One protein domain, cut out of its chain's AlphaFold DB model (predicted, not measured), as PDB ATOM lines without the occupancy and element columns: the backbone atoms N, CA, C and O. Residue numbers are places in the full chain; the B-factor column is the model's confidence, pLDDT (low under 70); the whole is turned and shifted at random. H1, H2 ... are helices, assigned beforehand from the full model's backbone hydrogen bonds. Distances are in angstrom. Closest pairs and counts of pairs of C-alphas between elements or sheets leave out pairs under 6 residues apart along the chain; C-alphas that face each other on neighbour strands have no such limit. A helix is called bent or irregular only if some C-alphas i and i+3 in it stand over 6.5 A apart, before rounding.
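Overview. This is residues 43 to 111 and 149 to 168 of the 186 residues of the protein "HMG box domain-containing protein" of Gossypium barbadense (UniProt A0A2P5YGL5). One very long helix, H2, makes the long axis, and two shorter helices, H1 and H3, slant from one half of it and meet each other, so that the three make a rough triangle; the other end of H2, residues 90 to 111, sticks out as a bare arm. The printed part has 89 residues with three named helices, in the order H1, H2, H3, and no named strand; the class is all helix. It is extended, with a radius of gyration of the C-alphas of 19.8 A, and spans 70 by 30 by 17 A.

Arrangement. H2, residues 67 to 111, touches H1, residues 45 to 60, with its residues 70 to 78 alone; the closest C-alphas, of Met 50 and Gly 74, are 6.5 A apart. They run opposite ways at a steep tilt of 52 degrees. H2 touches H3, residues 149 to 168, with residues 81 to 88 alone; the closest C-alphas, of Leu 85 and Ala 149, are 6.9 A apart. Their steep tilt of 68 degrees, opposite ways, is only just short of about perpendicular. Residues 45 to 49 of H1 touch residues 159 to 163 of H3; the closest C-alphas, of Ala 45 and Ala 163, are 5.2 A apart, and the tilt is steep at 65 degrees, opposite ways. O i to N i+4 pairs are within hydrogen-bond range in 11 of 12 cases in H1, 40 of 41 in H2 and 14 of 16 in H3.

Along the chain. H2 runs 65.4 A from C-alpha 67 at (-13.252, -59.186, -21.608) to C-alpha 111 at (-1.384, 5.057, -18.977). H1, 22.5 A long, has a kink of 26 degrees near residue 52. H3, 27.4 A long, ends at C-alpha 168 at (-31.985, -36.086, -19.631); it has a kink of 35 degrees near residue 156 and is only just irregular, with C-alphas 155 and 158 6.8 A apart.

Size, cuts and confidence. The C-alphas of Lys 63 and Leu 111, the two farthest apart, are 70.8 A apart. Without residues 90 to 111, which stand free, the body spans 37 by 29 by 17 A. Residues 112 to 148 are not printed, and C-alphas 111 and 149 are 37.8 A apart across this cut. The link from H1 to H2 is short. The mean pLDDT of the printed part is 73.5; residues 83 to 111, 149 to 150 and 152 to 153 are under 70.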
ATOM      1  N   ALA A  43     -25.978 -44.638 -18.417       78.31
ATOM      2  CA  ALA A  43     -24.561 -44.939 -18.587       78.31
ATOM      3  C   ALA A  43     -23.715 -43.649 -18.608       78.31
ATOM      4  O   ALA A  43     -24.008 -42.724 -19.362       78.31
ATOM      5  N   SER A  44     -22.649 -43.602 -17.799       82.88
ATOM      6  CA  SER A  44     -21.656 -42.509 -17.812       82.88
ATOM      7  C   SER A  44     -20.904 -42.447 -19.151       82.88
ATOM      8  O   SER A  44     -20.793 -43.467 -19.832       82.88
ATOM      9  N   ALA A  45     -20.329 -41.290 -19.503       75.31
ATOM     10  CA  ALA A  45     -19.585 -41.064 -20.751       75.31
ATOM     11  C   ALA A  45     -18.511 -42.133 -21.037       75.31
ATOM     12  O   ALA A  45     -18.356 -42.558 -22.178       75.31
ATOM     13  N   PHE A  46     -17.840 -42.651 -20.000       77.38
ATOM     14  CA  PHE A  46     -16.904 -43.774 -20.133       77.38
ATOM     15  C   PHE A  46     -17.576 -45.068 -20.619       77.38
ATOM     16  O   PHE A  46     -17.019 -45.789 -21.441       77.38
ATOM     17  N   PHE A  47     -18.779 -45.380 -20.130       80.56
ATOM     18  CA  PHE A  47     -19.520 -46.570 -20.548       80.56
ATOM     19  C   PHE A  47     -20.095 -46.422 -21.956       80.56
ATOM     20  O   PHE A  47     -20.086 -47.396 -22.698       80.56
ATOM     21  N   VAL A  48     -20.504 -45.210 -22.348       84.56
ATOM     22  CA  VAL A  48     -20.892 -44.907 -23.736       84.56
ATOM     23  C   VAL A  48     -19.708 -45.121 -24.684       84.56
ATOM     24  O   VAL A  48     -19.845 -45.786 -25.703       84.56
ATOM     25  N   PHE A  49     -18.523 -44.638 -24.307       86.62
ATOM     26  CA  PHE A  49     -17.285 -44.907 -25.037       86.62
ATOM     27  C   PHE A  49     -16.951 -46.407 -25.092       86.62
ATOM     28  O   PHE A  49     -16.613 -46.932 -26.149       86.62
ATOM     29  N   MET A  50     -17.071 -47.122 -23.970       85.38
ATOM     30  CA  MET A  50     -16.771 -48.554 -23.910       85.38
ATOM     31  C   MET A  50     -17.742 -49.410 -24.734       85.38
ATOM     32  O   MET A  50     -17.330 -50.474 -25.186       85.38
ATOM     33  N   GLU A  51     -19.002 -49.005 -24.921       84.88
ATOM     34  CA  GLU A  51     -19.953 -49.686 -25.819       84.88
ATOM     35  C   GLU A  51     -19.405 -49.718 -27.253       84.88
ATOM     36  O   GLU A  51     -19.214 -50.795 -27.817       84.88
ATOM     37  N   GLU A  52     -19.034 -48.556 -27.788       84.94
ATOM     38  CA  GLU A  52     -18.522 -48.417 -29.158       84.94
ATOM     39  C   GLU A  52     -17.107 -49.003 -29.302       84.94
ATOM     40  O   GLU A  52     -16.802 -49.702 -30.272       84.94
ATOM     41  N   PHE A  53     -16.255 -48.827 -28.286       88.19
ATOM     42  CA  PHE A  53     -14.917 -49.420 -28.256       88.19
ATOM     43  C   PHE A  53     -14.966 -50.951 -28.260       88.19
ATOM     44  O   PHE A  53     -14.169 -51.593 -28.938       88.19
ATOM     45  N   ARG A  54     -15.904 -51.568 -27.529       86.94
ATOM     46  CA  ARG A  54     -16.067 -53.032 -27.525       86.94
ATOM     47  C   ARG A  54     -16.474 -53.557 -28.897       86.94
ATOM     48  O   ARG A  54     -16.054 -54.655 -29.252       86.94
ATOM     49  N   GLU A  55     -17.286 -52.822 -29.648       87.56
ATOM     50  CA  GLU A  55     -17.676 -53.200 -31.009       87.56
ATOM     51  C   GLU A  55     -16.501 -53.096 -31.985       87.56
ATOM     52  O   GLU A  55     -16.252 -54.039 -32.736       87.56
ATOM     53  N   GLN A  56     -15.735 -52.006 -31.927       84.06
ATOM     54  CA  GLN A  56     -14.514 -51.828 -32.722       84.06
ATOM     55  C   GLN A  56     -13.459 -52.889 -32.385       84.06
ATOM     56  O   GLN A  56     -12.958 -53.572 -33.274       84.06
ATOM     57  N   TYR A  57     -13.199 -53.124 -31.098       84.88
ATOM     58  CA  TYR A  57     -12.195 -54.087 -30.650       84.88
ATOM     59  C   TYR A  57     -12.550 -55.530 -31.035       84.88
ATOM     60  O   TYR A  57     -11.666 -56.326 -31.337       84.88
ATOM     61  N   LYS A  58     -13.842 -55.887 -31.073       84.31
ATOM     62  CA  LYS A  58     -14.289 -57.195 -31.585       84.31
ATOM     63  C   LYS A  58     -14.036 -57.353 -33.086       84.31
ATOM     64  O   LYS A  58     -13.722 -58.460 -33.514       84.31
ATOM     65  N   LYS A  59     -14.181 -56.275 -33.869       85.69
ATOM     66  CA  LYS A  59     -13.898 -56.271 -35.315       85.69
ATOM     67  C   LYS A  59     -12.396 -56.384 -35.593       85.69
ATOM     68  O   LYS A  59     -12.006 -57.154 -36.461       85.69
ATOM     69  N   GLU A  60     -11.569 -55.664 -34.839       84.56
ATOM     70  CA  GLU A  60     -10.108 -55.633 -35.013       84.56
ATOM     71  C   GLU A  60      -9.402 -56.858 -34.409       84.56
ATOM     72  O   GLU A  60      -8.385 -57.322 -34.926       84.56
ATOM     73  N   HIS A  61      -9.960 -57.437 -33.342       81.19
ATOM     74  CA  HIS A  61      -9.401 -58.604 -32.661       81.19
ATOM     75  C   HIS A  61     -10.416 -59.753 -32.538       81.19
ATOM     76  O   HIS A  61     -10.736 -60.177 -31.423       81.19
ATOM     77  N   PRO A  62     -10.871 -60.354 -33.656       79.81
ATOM     78  CA  PRO A  62     -11.879 -61.421 -33.637       79.81
ATOM     79  C   PRO A  62     -11.415 -62.694 -32.904       79.81
ATOM     80  O   PRO A  62     -12.235 -63.471 -32.415       79.81
ATOM     81  N   LYS A  63     -10.097 -62.906 -32.771       80.38
ATOM     82  CA  LYS A  63      -9.515 -64.013 -31.988       80.38
ATOM     83  C   LYS A  63      -9.477 -63.741 -30.478       80.38
ATOM     84  O   LYS A  63      -9.405 -64.693 -29.702       80.38
ATOM     85  N   ASN A  64      -9.527 -62.482 -30.038       73.62
ATOM     86  CA  ASN A  64      -9.370 -62.134 -28.630       73.62
ATOM     87  C   ASN A  64     -10.735 -61.958 -27.948       73.62
ATOM     88  O   ASN A  64     -11.367 -60.907 -28.020       73.62
ATOM     89  N   LYS A  65     -11.191 -63.007 -27.254       77.50
ATOM     90  CA  LYS A  65     -12.472 -63.025 -26.521       77.50
ATOM     91  C   LYS A  65     -12.349 -62.547 -25.067       77.50
ATOM     92  O   LYS A  65     -13.333 -62.563 -24.327       77.50
ATOM     93  N   SER A  66     -11.155 -62.144 -24.628       82.44
ATOM     94  CA  SER A  66     -10.911 -61.762 -23.235       82.44
ATOM     95  C   SER A  66     -11.527 -60.401 -22.911       82.44
ATOM     96  O   SER A  66     -11.008 -59.351 -23.287       82.44
ATOM     97  N   VAL A  67     -12.612 -60.409 -22.131       80.12
ATOM     98  CA  VAL A  67     -13.252 -59.186 -21.608       80.12
ATOM     99  C   VAL A  67     -12.278 -58.359 -20.759       80.12
ATOM    100  O   VAL A  67     -12.365 -57.131 -20.755       80.12
ATOM    101  N   ALA A  68     -11.328 -59.014 -20.083       85.31
ATOM    102  CA  ALA A  68     -10.290 -58.353 -19.298       85.31
ATOM    103  C   ALA A  68      -9.300 -57.578 -20.186       85.31
ATOM    104  O   ALA A  68      -8.970 -56.435 -19.876       85.31
ATOM    105  N   ALA A  69      -8.884 -58.156 -21.320       85.06
ATOM    106  CA  ALA A  69      -7.997 -57.484 -22.271       85.06
ATOM    107  C   ALA A  69      -8.674 -56.259 -22.909       85.06
ATOM    108  O   ALA A  69      -8.084 -55.180 -22.950       85.06
ATOM    109  N   VAL A  70      -9.944 -56.400 -23.307       87.12
ATOM    110  CA  VAL A  70     -10.759 -55.297 -23.848       87.12
ATOM    111  C   VAL A  70     -10.923 -54.182 -22.811       87.12
ATOM    112  O   VAL A  70     -10.808 -53.005 -23.136       87.12
ATOM    113  N   GLY A  71     -11.183 -54.547 -21.551       88.25
ATOM    114  CA  GLY A  71     -11.313 -53.598 -20.445       88.25
ATOM    115  C   GLY A  71     -10.039 -52.793 -20.205       88.25
ATOM    116  O   GLY A  71     -10.114 -51.577 -20.045       88.25
ATOM    117  N   LYS A  72      -8.880 -53.459 -20.237       90.12
ATOM    118  CA  LYS A  72      -7.577 -52.809 -20.072       90.12
ATOM    119  C   LYS A  72      -7.283 -51.848 -21.228       90.12
ATOM    120  O   LYS A  72      -7.053 -50.670 -20.987       90.12
ATOM    121  N   ALA A  73      -7.409 -52.319 -22.469       88.62
ATOM    122  CA  ALA A  73      -7.164 -51.503 -23.659       88.62
ATOM    123  C   ALA A  73      -8.106 -50.286 -23.746       88.62
ATOM    124  O   ALA A  73      -7.676 -49.183 -24.077       88.62
ATOM    125  N   GLY A  74      -9.386 -50.469 -23.404       89.44
ATOM    126  CA  GLY A  74     -10.359 -49.378 -23.374       89.44
ATOM    127  C   GLY A  74     -10.072 -48.366 -22.263       89.44
ATOM    128  O   GLY A  74     -10.175 -47.163 -22.490       89.44
ATOM    129  N   GLY A  75      -9.650 -48.833 -21.084       87.38
ATOM    130  CA  GLY A  75      -9.228 -47.971 -19.979       87.38
ATOM    131  C   GLY A  75      -8.015 -47.110 -20.334       87.38
ATOM    132  O   GLY A  75      -8.053 -45.897 -20.129       87.38
ATOM    133  N   ASP A  76      -6.988 -47.709 -20.937       86.31
ATOM    134  CA  ASP A  76      -5.779 -47.000 -21.375       86.31
ATOM    135  C   ASP A  76      -6.102 -45.967 -22.468       86.31
ATOM    136  O   ASP A  76      -5.653 -44.818 -22.403       86.31
ATOM    137  N   LYS A  77      -6.965 -46.332 -23.431       86.00
ATOM    138  CA  LYS A  77      -7.437 -45.422 -24.484       86.00
ATOM    139  C   LYS A  77      -8.266 -44.270 -23.919       86.00
ATOM    140  O   LYS A  77      -8.091 -43.143 -24.359       86.00
ATOM    141  N   TRP A  78      -9.134 -44.508 -22.934       85.12
ATOM    142  CA  TRP A  78      -9.904 -43.446 -22.276       85.12
ATOM    143  C   TRP A  78      -9.028 -42.522 -21.422       85.12
ATOM    144  O   TRP A  78      -9.245 -41.305 -21.402       85.12
ATOM    145  N   LYS A  79      -8.019 -43.082 -20.741       84.19
ATOM    146  CA  LYS A  79      -7.108 -42.328 -19.882       84.19
ATOM    147  C   LYS A  79      -6.219 -41.388 -20.687       84.19
ATOM    148  O   LYS A  79      -6.177 -40.211 -20.349       84.19
ATOM    149  N   SER A  80      -5.603 -41.850 -21.775       80.56
ATOM    150  CA  SER A  80      -4.777 -40.997 -22.652       80.56
ATOM    151  C   SER A  80      -5.581 -39.833 -23.236       80.56
ATOM    152  O   SER A  80      -5.149 -38.683 -23.269       80.56
ATOM    153  N   LEU A  81      -6.821 -40.132 -23.596       71.69
ATOM    154  CA  LEU A  81      -7.840 -39.193 -24.005       71.69
ATOM    155  C   LEU A  81      -8.134 -38.149 -22.897       71.69
ATOM    156  O   LEU A  81      -8.353 -36.980 -23.208       71.69
ATOM    157  N   SER A  82      -8.234 -38.532 -21.616       72.94
ATOM    158  CA  SER A  82      -8.542 -37.617 -20.492       72.94
ATOM    159  C   SER A  82      -7.339 -36.861 -19.930       72.94
ATOM    160  O   SER A  82      -7.472 -35.696 -19.580       72.94
ATOM    161  N   GLU A  83      -6.175 -37.497 -19.867       67.88
ATOM    162  CA  GLU A  83      -4.930 -36.919 -19.362       67.88
ATOM    163  C   GLU A  83      -4.484 -35.786 -20.286       67.88
ATOM    164  O   GLU A  83      -4.211 -34.689 -19.820       67.88
ATOM    165  N   ALA A  84      -4.617 -35.974 -21.603       59.66
ATOM    166  CA  ALA A  84      -4.449 -34.895 -22.566       59.66
ATOM    167  C   ALA A  84      -5.454 -33.745 -22.356       59.66
ATOM    168  O   ALA A  84      -5.058 -32.588 -22.424       59.66
ATOM    169  N   LEU A  85      -6.734 -34.012 -22.062       63.34
ATOM    170  CA  LEU A  85      -7.705 -32.940 -21.781       63.34
ATOM    171  C   LEU A  85      -7.353 -32.157 -20.510       63.34
ATOM    172  O   LEU A  85      -7.463 -30.935 -20.507       63.34
ATOM    173  N   ILE A  86      -6.939 -32.845 -19.446       65.06
ATOM    174  CA  ILE A  86      -6.602 -32.227 -18.158       65.06
ATOM    175  C   ILE A  86      -5.308 -31.418 -18.281       65.06
ATOM    176  O   ILE A  86      -5.285 -30.247 -17.904       65.06
ATOM    177  N   THR A  87      -4.262 -31.995 -18.876       61.69
ATOM    178  CA  THR A  87      -2.992 -31.304 -19.120       61.69
ATOM    179  C   THR A  87      -3.190 -30.109 -20.047       61.69
ATOM    180  O   THR A  87      -2.682 -29.032 -19.754       61.69
ATOM    181  N   ASN A  88      -3.998 -30.239 -21.104       58.84
ATOM    182  CA  ASN A  88      -4.265 -29.135 -22.025       58.84
ATOM    183  C   ASN A  88      -5.165 -28.055 -21.412       58.84
ATOM    184  O   ASN A  88      -4.920 -26.885 -21.663       58.84
ATOM    185  N   CYS A  89      -6.164 -28.389 -20.585       49.91
ATOM    186  CA  CYS A  89      -6.944 -27.383 -19.854       49.91
ATOM    187  C   CYS A  89      -6.083 -26.633 -18.836       49.91
ATOM    188  O   CYS A  89      -6.156 -25.411 -18.784       49.91
ATOM    189  N   SER A  90      -5.247 -27.333 -18.063       64.00
ATOM    190  CA  SER A  90      -4.328 -26.693 -17.113       64.00
ATOM    191  C   SER A  90      -3.326 -25.791 -17.829       64.00
ATOM    192  O   SER A  90      -3.070 -24.681 -17.375       64.00
ATOM    193  N   TYR A  91      -2.797 -26.244 -18.967       50.50
ATOM    194  CA  TYR A  91      -1.911 -25.461 -19.819       50.50
ATOM    195  C   TYR A  91      -2.658 -24.241 -20.385       50.50
ATOM    196  O   TYR A  91      -2.262 -23.115 -20.135       50.50
ATOM    197  N   ILE A  92      -3.812 -24.405 -21.033       63.50
ATOM    198  CA  ILE A  92      -4.598 -23.284 -21.582       63.50
ATOM    199  C   ILE A  92      -4.976 -22.255 -20.500       63.50
ATOM    200  O   ILE A  92      -4.892 -21.057 -20.760       63.50
ATOM    201  N   ILE A  93      -5.355 -22.691 -19.294       69.50
ATOM    202  CA  ILE A  93      -5.657 -21.787 -18.171       69.50
ATOM    203  C   ILE A  93      -4.395 -21.037 -17.727       69.50
ATOM    204  O   ILE A  93      -4.434 -19.816 -17.611       69.50
ATOM    205  N   TYR A  94      -3.271 -21.739 -17.560       64.50
ATOM    206  CA  TYR A  94      -1.988 -21.139 -17.192       64.50
ATOM    207  C   TYR A  94      -1.531 -20.074 -18.202       64.50
ATOM    208  O   TYR A  94      -1.178 -18.963 -17.818       64.50
ATOM    209  N   TYR A  95      -1.613 -20.363 -19.503       53.12
ATOM    210  CA  TYR A  95      -1.228 -19.399 -20.539       53.12
ATOM    211  C   TYR A  95      -2.197 -18.215 -20.631       53.12
ATOM    212  O   TYR A  95      -1.760 -17.096 -20.878       53.12
ATOM    213  N   ARG A  96      -3.497 -18.420 -20.378       60.59
ATOM    214  CA  ARG A  96      -4.478 -17.325 -20.334       60.59
ATOM    215  C   ARG A  96      -4.199 -16.340 -19.195       60.59
ATOM    216  O   ARG A  96      -4.405 -15.143 -19.378       60.59
ATOM    217  N   GLU A  97      -3.752 -16.836 -18.045       63.16
ATOM    218  CA  GLU A  97      -3.391 -16.011 -16.887       63.16
ATOM    219  C   GLU A  97      -2.127 -15.185 -17.177       63.16
ATOM    220  O   GLU A  97      -2.146 -13.961 -17.051       63.16
ATOM    221  N   VAL A  98      -1.078 -15.829 -17.703       66.12
ATOM    222  CA  VAL A  98       0.185 -15.166 -18.072       66.12
ATOM    223  C   VAL A  98      -0.031 -14.096 -19.152       66.12
ATOM    224  O   VAL A  98       0.505 -12.994 -19.046       66.12
ATOM    225  N   SER A  99      -0.870 -14.360 -20.161       58.56
ATOM    226  CA  SER A  99      -1.210 -13.357 -21.181       58.56
ATOM    227  C   SER A  99      -1.951 -12.148 -20.591       58.56
ATOM    228  O   SER A  99      -1.634 -11.010 -20.945       58.56
ATOM    229  N   ARG A 100      -2.868 -12.356 -19.633       58.88
ATOM    230  CA  ARG A 100      -3.551 -11.252 -18.930       58.88
ATOM    231  C   ARG A 100      -2.596 -10.415 -18.089       58.88
ATOM    232  O   ARG A 100      -2.792  -9.207 -17.989       58.88
ATOM    233  N   GLU A 101      -1.580 -11.021 -17.485       57.41
ATOM    234  CA  GLU A 101      -0.557 -10.295 -16.726       57.41
ATOM    235  C   GLU A 101       0.325  -9.440 -17.638       57.41
ATOM    236  O   GLU A 101       0.577  -8.274 -17.325       57.41
ATOM    237  N   THR A 102       0.709  -9.957 -18.810       51.88
ATOM    238  CA  THR A 102       1.462  -9.177 -19.803       51.88
ATOM    239  C   THR A 102       0.645  -8.025 -20.392       51.88
ATOM    240  O   THR A 102       1.151  -6.910 -20.486       51.88
ATOM    241  N   GLU A 103      -0.640  -8.231 -20.701       58.28
ATOM    242  CA  GLU A 103      -1.533  -7.167 -21.182       58.28
ATOM    243  C   GLU A 103      -1.797  -6.109 -20.104       58.28
ATOM    244  O   GLU A 103      -1.790  -4.912 -20.392       58.28
ATOM    245  N   ARG A 104      -1.969  -6.529 -18.844       56.50
ATOM    246  CA  ARG A 104      -2.153  -5.622 -17.703       56.50
ATOM    247  C   ARG A 104      -0.893  -4.793 -17.440       56.50
ATOM    248  O   ARG A 104      -1.015  -3.591 -17.227       56.50
ATOM    249  N   SER A 105       0.294  -5.398 -17.536       56.66
ATOM    250  CA  SER A 105       1.586  -4.709 -17.404       56.66
ATOM    251  C   SER A 105       1.819  -3.683 -18.526       56.66
ATOM    252  O   SER A 105       2.181  -2.531 -18.265       56.66
ATOM    253  N   VAL A 106       1.516  -4.051 -19.776       56.03
ATOM    254  CA  VAL A 106       1.598  -3.146 -20.938       56.03
ATOM    255  C   VAL A 106       0.552  -2.026 -20.848       56.03
ATOM    256  O   VAL A 106       0.852  -0.881 -21.180       56.03
ATOM    257  N   SER A 107      -0.647  -2.307 -20.331       48.50
ATOM    258  CA  SER A 107      -1.699  -1.305 -20.108       48.50
ATOM    259  C   SER A 107      -1.323  -0.288 -19.027       48.50
ATOM    260  O   SER A 107      -1.596   0.900 -19.195       48.50
ATOM    261  N   THR A 108      -0.666  -0.714 -17.944       51.41
ATOM    262  CA  THR A 108      -0.158   0.208 -16.913       51.41
ATOM    263  C   THR A 108       0.973   1.094 -17.432       51.41
ATOM    264  O   THR A 108       1.024   2.270 -17.084       51.41
ATOM    265  N   GLN A 109       1.825   0.585 -18.329       52.62
ATOM    266  CA  GLN A 109       2.851   1.406 -18.982       52.62
ATOM    267  C   GLN A 109       2.284   2.367 -20.038       52.62
ATOM    268  O   GLN A 109       2.895   3.392 -20.328       52.62
ATOM    269  N   ARG A 110       1.118   2.063 -20.623       46.38
ATOM    270  CA  ARG A 110       0.456   2.936 -21.606       46.38
ATOM    271  C   ARG A 110      -0.207   4.145 -20.945       46.38
ATOM    272  O   ARG A 110      -0.098   5.245 -21.468       46.38
ATOM    273  N   LEU A 111      -0.797   3.961 -19.761       46.91
ATOM    274  CA  LEU A 111      -1.384   5.057 -18.977       46.91
ATOM    275  C   LEU A 111      -0.335   5.976 -18.336       46.91
ATOM    276  O   LEU A 111      -0.643   7.127 -18.053       46.91
ATOM    277  N   ALA A 149      -5.623 -31.304 -29.552       67.75
ATOM    278  CA  ALA A 149      -6.529 -31.226 -28.410       67.75
ATOM    279  C   ALA A 149      -7.974 -30.922 -28.826       67.75
ATOM    280  O   ALA A 149      -8.901 -31.539 -28.298       67.75
ATOM    281  N   GLN A 150      -8.173 -29.994 -29.767       66.94
ATOM    282  CA  GLN A 150      -9.491 -29.692 -30.327       66.94
ATOM    283  C   GLN A 150     -10.068 -30.904 -31.048       66.94
ATOM    284  O   GLN A 150     -11.186 -31.303 -30.731       66.94
ATOM    285  N   GLN A 151      -9.274 -31.562 -31.892       72.12
ATOM    286  CA  GLN A 151      -9.683 -32.780 -32.584       72.12
ATOM    287  C   GLN A 151     -10.091 -33.879 -31.590       72.12
ATOM    288  O   GLN A 151     -11.172 -34.446 -31.702       72.12
ATOM    289  N   LYS A 152      -9.313 -34.107 -30.524       69.12
ATOM    290  CA  LYS A 152      -9.657 -35.093 -29.479       69.12
ATOM    291  C   LYS A 152     -10.864 -34.685 -28.627       69.12
ATOM    292  O   LYS A 152     -11.591 -35.548 -28.131       69.12
ATOM    293  N   ARG A 153     -11.094 -33.386 -28.414       67.25
ATOM    294  CA  ARG A 153     -12.304 -32.876 -27.748       67.25
ATOM    295  C   ARG A 153     -13.528 -33.099 -28.629       67.25
ATOM    296  O   ARG A 153     -14.554 -33.522 -28.110       67.25
ATOM    297  N   GLU A 154     -13.409 -32.858 -29.928       75.38
ATOM    298  CA  GLU A 154     -14.455 -33.096 -30.923       75.38
ATOM    299  C   GLU A 154     -14.757 -34.584 -31.090       75.38
ATOM    300  O   GLU A 154     -15.924 -34.954 -31.100       75.38
ATOM    301  N   GLU A 155     -13.743 -35.450 -31.082       76.94
ATOM    302  CA  GLU A 155     -13.915 -36.908 -31.091       76.94
ATOM    303  C   GLU A 155     -14.681 -37.404 -29.860       76.94
ATOM    304  O   GLU A 155     -15.478 -38.335 -29.947       76.94
ATOM    305  N   LYS A 156     -14.478 -36.773 -28.700       73.19
ATOM    306  CA  LYS A 156     -15.185 -37.109 -27.456       73.19
ATOM    307  C   LYS A 156     -16.553 -36.468 -27.325       73.19
ATOM    308  O   LYS A 156     -17.398 -36.997 -26.603       73.19
ATOM    309  N   ARG A 157     -16.757 -35.327 -27.977       81.31
ATOM    310  CA  ARG A 157     -17.990 -34.548 -27.931       81.31
ATOM    311  C   ARG A 157     -19.244 -35.392 -28.196       81.31
ATOM    312  O   ARG A 157     -20.127 -35.336 -27.347       81.31
ATOM    313  N   PRO A 158     -19.319 -36.267 -29.222       81.94
ATOM    314  CA  PRO A 158     -20.512 -37.086 -29.430       81.94
ATOM    315  C   PRO A 158     -20.791 -38.057 -28.273       81.94
ATOM    316  O   PRO A 158     -21.952 -38.331 -27.979       81.94
ATOM    317  N   TYR A 159     -19.767 -38.550 -27.570       76.31
ATOM    318  CA  TYR A 159     -19.948 -39.444 -26.418       76.31
ATOM    319  C   TYR A 159     -20.440 -38.700 -25.178       76.31
ATOM    320  O   TYR A 159     -21.248 -39.235 -24.417       76.31
ATOM    321  N   VAL A 160     -19.963 -37.469 -24.984       77.50
ATOM    322  CA  VAL A 160     -20.434 -36.574 -23.922       77.50
ATOM    323  C   VAL A 160     -21.888 -36.189 -24.187       77.50
ATOM    324  O   VAL A 160     -22.737 -36.425 -23.332       77.50
ATOM    325  N   ASP A 161     -22.200 -35.744 -25.405       82.75
ATOM    326  CA  ASP A 161     -23.556 -35.363 -25.813       82.75
ATOM    327  C   ASP A 161     -24.530 -36.554 -25.706       82.75
ATOM    328  O   ASP A 161     -25.665 -36.420 -25.243       82.75
ATOM    329  N   LYS A 162     -24.097 -37.763 -26.087       77.12
ATOM    330  CA  LYS A 162     -24.897 -38.996 -25.973       77.12
ATOM    331  C   LYS A 162     -25.119 -39.409 -24.515       77.12
ATOM    332  O   LYS A 162     -26.211 -39.871 -24.179       77.12
ATOM    333  N   ALA A 163     -24.129 -39.225 -23.639       73.62
ATOM    334  CA  ALA A 163     -24.286 -39.458 -22.205       73.62
ATOM    335  C   ALA A 163     -25.252 -38.447 -21.565       73.62
ATOM    336  O   ALA A 163     -26.087 -38.834 -20.746       73.62
ATOM    337  N   GLU A 164     -25.199 -37.178 -21.974       83.25
ATOM    338  CA  GLU A 164     -26.135 -36.147 -21.520       83.25
ATOM    339  C   GLU A 164     -27.561 -36.416 -21.993       83.25
ATOM    340  O   GLU A 164     -28.479 -36.374 -21.176       83.25
ATOM    341  N   LYS A 165     -27.764 -36.805 -23.258       81.94
ATOM    342  CA  LYS A 165     -29.089 -37.217 -23.755       81.94
ATOM    343  C   LYS A 165     -29.676 -38.360 -22.928       81.94
ATOM    344  O   LYS A 165     -30.810 -38.258 -22.467       81.94
ATOM    345  N   ARG A 166     -28.882 -39.404 -22.654       80.94
ATOM    346  CA  ARG A 166     -29.293 -40.521 -21.782       80.94
ATOM    347  C   ARG A 166     -29.598 -40.055 -20.353       80.94
ATOM    348  O   ARG A 166     -30.492 -40.606 -19.715       80.94
ATOM    349  N   LYS A 167     -28.883 -39.048 -19.840       81.69
ATOM    350  CA  LYS A 167     -29.144 -38.448 -18.523       81.69
ATOM    351  C   LYS A 167     -30.469 -37.684 -18.495       81.69
ATOM    352  O   LYS A 167     -31.246 -37.892 -17.568       81.69
ATOM    353  N   VAL A 168     -30.736 -36.855 -19.501       84.06
ATOM    354  CA  VAL A 168     -31.985 -36.086 -19.631       84.06
ATOM    355  C   VAL A 168     -33.187 -37.021 -19.769       84.06
ATOM    356  O   VAL A 168     -34.194 -36.846 -19.086       84.06
TER     357      VAL A 168